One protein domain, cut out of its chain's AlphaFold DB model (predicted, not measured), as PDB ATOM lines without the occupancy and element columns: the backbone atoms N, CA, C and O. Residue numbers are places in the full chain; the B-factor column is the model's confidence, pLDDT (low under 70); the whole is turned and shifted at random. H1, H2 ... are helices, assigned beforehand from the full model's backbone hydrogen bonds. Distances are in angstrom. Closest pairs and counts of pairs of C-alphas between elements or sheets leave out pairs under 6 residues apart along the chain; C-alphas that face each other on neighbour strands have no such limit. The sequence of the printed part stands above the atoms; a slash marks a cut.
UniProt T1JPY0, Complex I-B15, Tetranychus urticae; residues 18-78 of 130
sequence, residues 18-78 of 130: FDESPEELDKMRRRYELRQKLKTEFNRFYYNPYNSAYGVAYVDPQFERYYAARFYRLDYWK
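What this domain is: This is residues 18 to 78 of the 130 residues of the protein "Complex I-B15" of Tetranychus urticae (UniProt T1JPY0). A long helix, H1, makes one arm of an open, flat frame; after H1 the backbone turns through the tiny helix H2, folds back, and runs out as a second arm with H3. No helix touches another. The printed part has 61 residues with three named helices, H1, H2, H3 in chain order, and no named strand: all helix. It is extended, with a radius of gyration of the C-alphas of 17.8 A and spans of 50 by 45 by 11 A.

How they stand to each other: H1, residues 22 to 46, and H2, residues 49 to 53, are close but not clearly touching; their closest C-alphas, of Phe 45 and Asn 51, are 7.3 A apart. H3, residues 61 to 71, is apart from both. In H1, H2 and H3 every O i to N i+4 pair is within hydrogen-bond range.

Where its parts are: H1 begins at C-alpha 22 (220.804, 140.843, 61.965) and is 36.0 A long. H2 measures 6.1 A. H3 measures 15.0 A and ends at C-alpha 71 (207.161, 163.453, 92.093).

The domain as a whole: The C-alphas farthest apart, of Asp 19 and Tyr 54, are 50.3 A apart. The printed part has no cut and no long link. The model's pLDDT is under 70 at residues 18 to 19.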
ATOM      1  N   PHE A  18     212.275 143.231  55.355       61.62
ATOM      2  CA  PHE A  18     213.248 142.199  54.982       61.62
ATOM      3  C   PHE A  18     214.687 142.720  54.849       61.62
ATOM      4  O   PHE A  18     215.611 141.915  54.789       61.62
ATOM      5  N   ASP A  19     214.879 144.044  54.862       65.94
ATOM      6  CA  ASP A  19     216.186 144.702  54.703       65.94
ATOM      7  C   ASP A  19     216.886 144.984  56.052       65.94
ATOM      8  O   ASP A  19     217.872 145.720  56.109       65.94
ATOM      9  N   GLU A  20     216.362 144.456  57.163       76.38
ATOM     10  CA  GLU A  20     216.879 144.738  58.506       76.38
ATOM     11  C   GLU A  20     218.178 143.973  58.790       76.38
ATOM     12  O   GLU A  20     218.304 142.774  58.531       76.38
ATOM     13  N   SER A  21     219.150 144.669  59.383       87.44
ATOM     14  CA  SER A  21     220.405 144.050  59.815       87.44
ATOM     15  C   SER A  21     220.149 142.955  60.872       87.44
ATOM     16  O   SER A  21     219.189 143.049  61.647       87.44
ATOM     17  N   PRO A  22     221.009 141.921  60.989       90.19
ATOM     18  CA  PRO A  22     220.804 140.843  61.965       90.19
ATOM     19  C   PRO A  22     220.723 141.353  63.415       90.19
ATOM     20  O   PRO A  22     220.001 140.790  64.238       90.19
ATOM     21  N   GLU A  23     221.400 142.461  63.726       90.31
ATOM     22  CA  GLU A  23     221.303 143.120  65.031       90.31
ATOM     23  C   GLU A  23     219.935 143.767  65.287       90.31
ATOM     24  O   GLU A  23     219.456 143.800  66.424       90.31
ATOM     25  N   GLU A  24     219.310 144.337  64.256       87.62
ATOM     26  CA  GLU A  24     217.986 144.948  64.364       87.62
ATOM     27  C   GLU A  24     216.911 143.889  64.572       87.62
ATOM     28  O   GLU A  24     216.062 144.065  65.450       87.62
ATOM     29  N   LEU A  25     217.018 142.752  63.879       88.25
ATOM     30  CA  LEU A  25     216.136 141.600  64.072       88.25
ATOM     31  C   LEU A  25     216.213 141.046  65.502       88.25
ATOM     32  O   LEU A  25     215.181 140.752  66.112       88.25
ATOM     33  N   ASP A  26     217.411 140.949  66.086       92.75
ATOM     34  CA  ASP A  26     217.582 140.538  67.485       92.75
ATOM     35  C   ASP A  26     216.965 141.566  68.454       92.75
ATOM     36  O   ASP A  26     216.193 141.216  69.352       92.75
ATOM     37  N   LYS A  27     217.185 142.868  68.226       92.38
ATOM     38  CA  LYS A  27     216.538 143.938  69.012       92.38
ATOM     39  C   LYS A  27     215.007 143.877  68.905       92.38
ATOM     40  O   LYS A  27     214.318 144.071  69.911       92.38
ATOM     41  N   MET A  28     214.461 143.609  67.716       89.75
ATOM     42  CA  MET A  28     213.022 143.441  67.475       89.75
ATOM     43  C   MET A  28     212.469 142.241  68.243       89.75
ATOM     44  O   MET A  28     211.457 142.371  68.942       89.75
ATOM     45  N   ARG A  29     213.165 141.101  68.173       93.81
ATOM     46  CA  ARG A  29     212.802 139.867  68.871       93.81
ATOM     47  C   ARG A  29     212.781 140.071  70.382       93.81
ATOM     48  O   ARG A  29     211.750 139.827  71.002       93.81
ATOM     49  N   ARG A  30     213.838 140.645  70.964       96.44
ATOM     50  CA  ARG A  30     213.904 140.940  72.408       96.44
ATOM     51  C   ARG A  30     212.769 141.856  72.870       96.44
ATOM     52  O   ARG A  30     212.158 141.623  73.910       96.44
ATOM     53  N   ARG A  31     212.433 142.890  72.089       95.69
ATOM     54  CA  ARG A  31     211.287 143.777  72.383       95.69
ATOM     55  C   ARG A  31     209.953 143.044  72.299       95.69
ATOM     56  O   ARG A  31     209.046 143.331  73.078       95.69
ATOM     57  N   TYR A  32     209.795 142.150  71.330       96.12
ATOM     58  CA  TYR A  32     208.600 141.326  71.206       96.12
ATOM     59  C   TYR A  32     208.456 140.378  72.401       96.12
ATOM     60  O   TYR A  32     207.407 140.379  73.039       96.12
ATOM     61  N   GLU A  33     209.519 139.663  72.763       97.94
ATOM     62  CA  GLU A  33     209.551 138.761  73.918       97.94
ATOM     63  C   GLU A  33     209.205 139.484  75.221       97.94
ATOM     64  O   GLU A  33     208.362 139.010  75.979       97.94
ATOM     65  N   LEU A  34     209.787 140.665  75.466       96.62
ATOM     66  CA  LEU A  34     209.460 141.482  76.637       96.62
ATOM     67  C   LEU A  34     207.981 141.888  76.666       96.62
ATOM     68  O   LEU A  34     207.331 141.757  77.700       96.62
ATOM     69  N   ARG A  35     207.425 142.337  75.533       96.19
ATOM     70  CA  ARG A  35     205.997 142.688  75.446       96.19
ATOM     71  C   ARG A  35     205.097 141.489  75.715       96.19
ATOM     72  O   ARG A  35     204.086 141.646  76.392       96.19
ATOM     73  N   GLN A  36     205.454 140.314  75.199       97.81
ATOM     74  CA  GLN A  36     204.687 139.099  75.450       97.81
ATOM     75  C   GLN A  36     204.737 138.711  76.927       97.81
ATOM     76  O   GLN A  36     203.682 138.478  77.504       97.81
ATOM     77  N   LYS A  37     205.915 138.749  77.565       96.94
ATOM     78  CA  LYS A  37     206.063 138.488  79.008       96.94
ATOM     79  C   LYS A  37     205.173 139.411  79.848       96.94
ATOM     80  O   LYS A  37     204.341 138.926  80.611       96.94
ATOM     81  N   LEU A  38     205.248 140.722  79.621       94.94
ATOM     82  CA  LEU A  38     204.422 141.701  80.342       94.94
ATOM     83  C   LEU A  38     202.920 141.483  80.104       94.94
ATOM     84  O   LEU A  38     202.119 141.528  81.034       94.94
ATOM     85  N   LYS A  39     202.522 141.178  78.863       95.88
ATOM     86  CA  LYS A  39     201.125 140.868  78.539       95.88
ATOM     87  C   LYS A  39     200.646 139.600  79.248       95.88
ATOM     88  O   LYS A  39     199.513 139.559  79.720       95.88
ATOM     89  N   THR A  40     201.487 138.569  79.324       97.12
ATOM     90  CA  THR A  40     201.144 137.330  80.033       97.12
ATOM     91  C   THR A  40     201.000 137.548  81.535       97.12
ATOM     92  O   THR A  40     200.060 137.015  82.122       97.12
ATOM     93  N   GLU A  41     201.858 138.369  82.147       93.38
ATOM     94  CA  GLU A  41     201.755 138.741  83.564       93.38
ATOM     95  C   GLU A  41     200.456 139.499  83.852       93.38
ATOM     96  O   GLU A  41     199.700 139.109  84.745       93.38
ATOM     97  N   PHE A  42     200.140 140.508  83.033       94.31
ATOM     98  CA  PHE A  42     198.894 141.264  83.143       94.31
ATOM     99  C   PHE A  42     197.665 140.358  83.014       94.31
ATOM    100  O   PHE A  42     196.780 140.379  83.865       94.31
ATOM    101  N   ASN A  43     197.629 139.505  81.985       94.25
ATOM    102  CA  ASN A  43     196.523 138.575  81.773       94.25
ATOM    103  C   ASN A  43     196.358 137.607  82.953       94.25
ATOM    104  O   ASN A  43     195.234 137.351  83.379       94.25
ATOM    105  N   ARG A  44     197.461 137.089  83.508       93.31
ATOM    106  CA  ARG A  44     197.427 136.194  84.674       93.31
ATOM    107  C   ARG A  44     196.784 136.869  85.885       93.31
ATOM    108  O   ARG A  44     196.037 136.216  86.607       93.31
ATOM    109  N   PHE A  45     197.076 138.148  86.114       93.56
ATOM    110  CA  PHE A  45     196.478 138.901  87.212       93.56
ATOM    111  C   PHE A  45     195.011 139.255  86.938       93.56
ATOM    112  O   PHE A  45     194.170 139.084  87.819       93.56
ATOM    113  N   TYR A  46     194.715 139.739  85.729       92.75
ATOM    114  CA  TYR A  46     193.404 140.266  85.347       92.75
ATOM    115  C   TYR A  46     192.328 139.178  85.285       92.75
ATOM    116  O   TYR A  46     191.231 139.364  85.801       92.75
ATOM    117  N   TYR A  47     192.642 138.021  84.696       93.56
ATOM    118  CA  TYR A  47     191.687 136.915  84.560       93.56
ATOM    119  C   TYR A  47     191.600 136.020  85.806       93.56
ATOM    120  O   TYR A  47     190.918 134.997  85.776       93.56
ATOM    121  N   ASN A  48     192.273 136.368  86.907       92.94
ATOM    122  CA  ASN A  48     192.166 135.622  88.156       92.94
ATOM    123  C   ASN A  48     190.818 135.927  88.852       92.94
ATOM    124  O   ASN A  48     190.614 137.063  89.291       92.94
ATOM    125  N   PRO A  49     189.916 134.937  89.028       93.62
ATOM    126  CA  PRO A  49     188.602 135.169  89.627       93.62
ATOM    127  C   PRO A  49     188.683 135.637  91.083       93.62
ATOM    128  O   PRO A  49     187.844 136.426  91.514       93.62
ATOM    129  N   TYR A  50     189.710 135.222  91.832       93.56
ATOM    130  CA  TYR A  50     189.903 135.674  93.211       93.56
ATOM    131  C   TYR A  50     190.163 137.185  93.269       93.56
ATOM    132  O   TYR A  50     189.552 137.885  94.071       93.56
ATOM    133  N   ASN A  51     191.000 137.716  92.374       90.88
ATOM    134  CA  ASN A  51     191.298 139.151  92.331       90.88
ATOM    135  C   ASN A  51     190.055 139.977  91.975       90.88
ATOM    136  O   ASN A  51     189.828 141.025  92.575       90.88
ATOM    137  N   SER A  52     189.235 139.481  91.041       85.88
ATOM    138  CA  SER A  52     187.972 140.128  90.672       85.88
ATOM    139  C   SER A  52     186.952 140.104  91.810       85.88
ATOM    140  O   SER A  52     186.228 141.079  91.979       85.88
ATOM    141  N   ALA A  53     186.882 139.016  92.583       89.31
ATOM    142  CA  ALA A  53     185.946 138.886  93.699       89.31
ATOM    143  C   ALA A  53     186.312 139.801  94.879       89.31
ATOM    144  O   ALA A  53     185.430 140.391  95.495       89.31
ATOM    145  N   TYR A  54     187.608 139.950  95.168       92.00
ATOM    146  CA  TYR A  54     188.108 140.799  96.257       92.00
ATOM    147  C   TYR A  54     188.407 142.247  95.832       92.00
ATOM    148  O   TYR A  54     188.874 143.035  96.651       92.00
ATOM    149  N   GLY A  55     188.161 142.611  94.568       88.12
ATOM    150  CA  GLY A  55     188.395 143.966  94.060       88.12
ATOM    151  C   GLY A  55     189.861 144.409  94.132       88.12
ATOM    152  O   GLY A  55     190.138 145.594  94.306       88.12
ATOM    153  N   VAL A  56     190.809 143.472  94.033       90.38
ATOM    154  CA  VAL A  56     192.240 143.783  94.142       90.38
ATOM    155  C   VAL A  56     192.679 144.554  92.899       90.38
ATOM    156  O   VAL A  56     192.693 144.015  91.791       90.38
ATOM    157  N   ALA A  57     193.053 145.819  93.082       87.62
ATOM    158  CA  ALA A  57     193.550 146.653  91.997       87.62
ATOM    159  C   ALA A  57     194.911 146.143  91.495       87.62
ATOM    160  O   ALA A  57     195.809 145.841  92.283       87.62
ATOM    161  N   TYR A  58     195.070 146.075  90.173       89.44
ATOM    162  CA  TYR A  58     196.366 145.797  89.566       89.44
ATOM    163  C   TYR A  58     197.262 147.030  89.677       89.44
ATOM    164  O   TYR A  58     196.909 148.108  89.193       89.44
ATOM    165  N   VAL A  59     198.426 146.860  90.294       91.19
ATOM    166  CA  VAL A  59     199.424 147.914  90.448       91.19
ATOM    167  C   VAL A  59     200.528 147.687  89.426       91.19
ATOM    168  O   VAL A  59     201.293 146.730  89.522       91.19
ATOM    169  N   ASP A  60     200.588 148.563  88.426       92.44
ATOM    170  CA  ASP A  60     201.547 148.434  87.334       92.44
ATOM    171  C   ASP A  60     202.867 149.143  87.710       92.44
ATOM    172  O   ASP A  60     202.891 150.373  87.834       92.44
ATOM    173  N   PRO A  61     204.001 148.432  87.862       92.75
ATOM    174  CA  PRO A  61     205.241 149.030  88.366       92.75
ATOM    175  C   PRO A  61     205.806 150.094  87.418       92.75
ATOM    176  O   PRO A  61     206.512 151.015  87.833       92.75
ATOM    177  N   GLN A  62     205.509 149.993  86.120       93.50
ATOM    178  CA  GLN A  62     205.908 151.008  85.148       93.50
ATOM    179  C   GLN A  62     205.165 152.331  85.374       93.50
ATOM    180  O   GLN A  62     205.767 153.401  85.246       93.50
ATOM    181  N   PHE A  63     203.881 152.258  85.728       94.50
ATOM    182  CA  PHE A  63     203.089 153.425  86.086       94.50
ATOM    183  C   PHE A  63     203.650 154.055  87.359       94.50
ATOM    184  O   PHE A  63     204.006 155.230  87.347       94.50
ATOM    185  N   GLU A  64     203.866 153.271  88.414       96.06
ATOM    186  CA  GLU A  64     204.435 153.778  89.668       96.06
ATOM    187  C   GLU A  64     205.785 154.470  89.471       96.06
ATOM    188  O   GLU A  64     205.984 155.580  89.958       96.06
ATOM    189  N   ARG A  65     206.694 153.882  88.682       95.56
ATOM    190  CA  ARG A  65     207.989 154.507  88.355       95.56
ATOM    191  C   ARG A  65     207.829 155.835  87.629       95.56
ATOM    192  O   ARG A  65     208.564 156.779  87.913       95.56
ATOM    193  N   TYR A  66     206.884 155.925  86.694       95.94
ATOM    194  CA  TYR A  66     206.599 157.175  85.995       95.94
ATOM    195  C   TYR A  66     206.087 158.253  86.957       95.94
ATOM    196  O   TYR A  66     206.540 159.399  86.897       95.94
ATOM    197  N   TYR A  67     205.184 157.894  87.872       96.62
ATOM    198  CA  TYR A  67     204.675 158.820  88.884       96.62
ATOM    199  C   TYR A  67     205.756 159.228  89.881       96.62
ATOM    200  O   TYR A  67     205.930 160.422  90.121       96.62
ATOM    201  N   ALA A  68     206.545 158.275  90.375       96.75
ATOM    202  CA  ALA A  68     207.686 158.538  91.240       96.75
ATOM    203  C   ALA A  68     208.679 159.500  90.570       96.75
ATOM    204  O   ALA A  68     209.052 160.507  91.161       96.75
ATOM    205  N   ALA A  69     209.032 159.281  89.300       95.56
ATOM    206  CA  ALA A  69     209.928 160.172  88.561       95.56
ATOM    207  C   ALA A  69     209.367 161.596  88.387       95.56
ATOM    208  O   ALA A  69     210.125 162.564  88.302       95.56
ATOM    209  N   ARG A  70     208.038 161.758  88.319       94.75
ATOM    210  CA  ARG A  70     207.405 163.087  88.298       94.75
ATOM    211  C   ARG A  70     207.416 163.749  89.666       94.75
ATOM    212  O   ARG A  70     207.614 164.960  89.717       94.75
ATOM    213  N   PHE A  71     207.187 162.972  90.719       96.62
ATOM    214  CA  PHE A  71     207.161 163.453  92.093       96.62
ATOM    215  C   PHE A  71     208.558 163.901  92.544       96.62
ATOM    216  O   PHE A  71     208.748 165.062  92.890       96.62
ATOM    217  N   TYR A  72     209.565 163.043  92.376       96.06
ATOM    218  CA  TYR A  72     210.967 163.312  92.721       96.06
ATOM    219  C   TYR A  72     211.704 164.188  91.694       96.06
ATOM    220  O   TYR A  72     212.929 164.220  91.642       96.06
ATOM    221  N   ARG A  73     210.983 164.919  90.835       93.00
ATOM    222  CA  ARG A  73     211.601 165.767  89.803       93.00
ATOM    223  C   ARG A  73     212.493 166.856  90.402       93.00
ATOM    224  O   ARG A  73     213.492 167.214  89.782       93.00
ATOM    225  N   LEU A  74     212.100 167.404  91.550       91.56
ATOM    226  CA  LEU A  74     212.827 168.488  92.212       91.56
ATOM    227  C   LEU A  74     214.173 168.010  92.769       91.56
ATOM    228  O   LEU A  74     215.157 168.725  92.626       91.56
ATOM    229  N   ASP A  75     214.242 166.780  93.278       94.81
ATOM    230  CA  ASP A  75     215.467 166.199  93.845       94.81
ATOM    231  C   ASP A  75     216.576 166.036  92.797       94.81
ATOM    232  O   ASP A  75     217.763 166.153  93.095       94.81
ATOM    233  N   TYR A  76     216.189 165.803  91.541       92.38
ATOM    234  CA  TYR A  76     217.113 165.687  90.410       92.38
ATOM    235  C   TYR A  76     217.256 166.987  89.604       92.38
ATOM    236  O   TYR A  76     217.885 166.983  88.538       92.38
ATOM    237  N   TRP A  77     216.672 168.099  90.060       92.25
ATOM    238  CA  TRP A  77     216.767 169.369  89.351       92.25
ATOM    239  C   TRP A  77     218.172 169.958  89.480       92.25
ATOM    240  O   TRP A  77     218.689 170.170  90.573       92.25
ATOM    241  N   LYS A  78     218.799 170.243  88.334       92.31
ATOM    242  CA  LYS A  78     220.113 170.886  88.273       92.31
ATOM    243  C   LYS A  78     219.939 172.349  87.871       92.31
ATOM    244  O   LYS A  78     219.360 172.597  86.805       92.31
TER     245      LYS A  78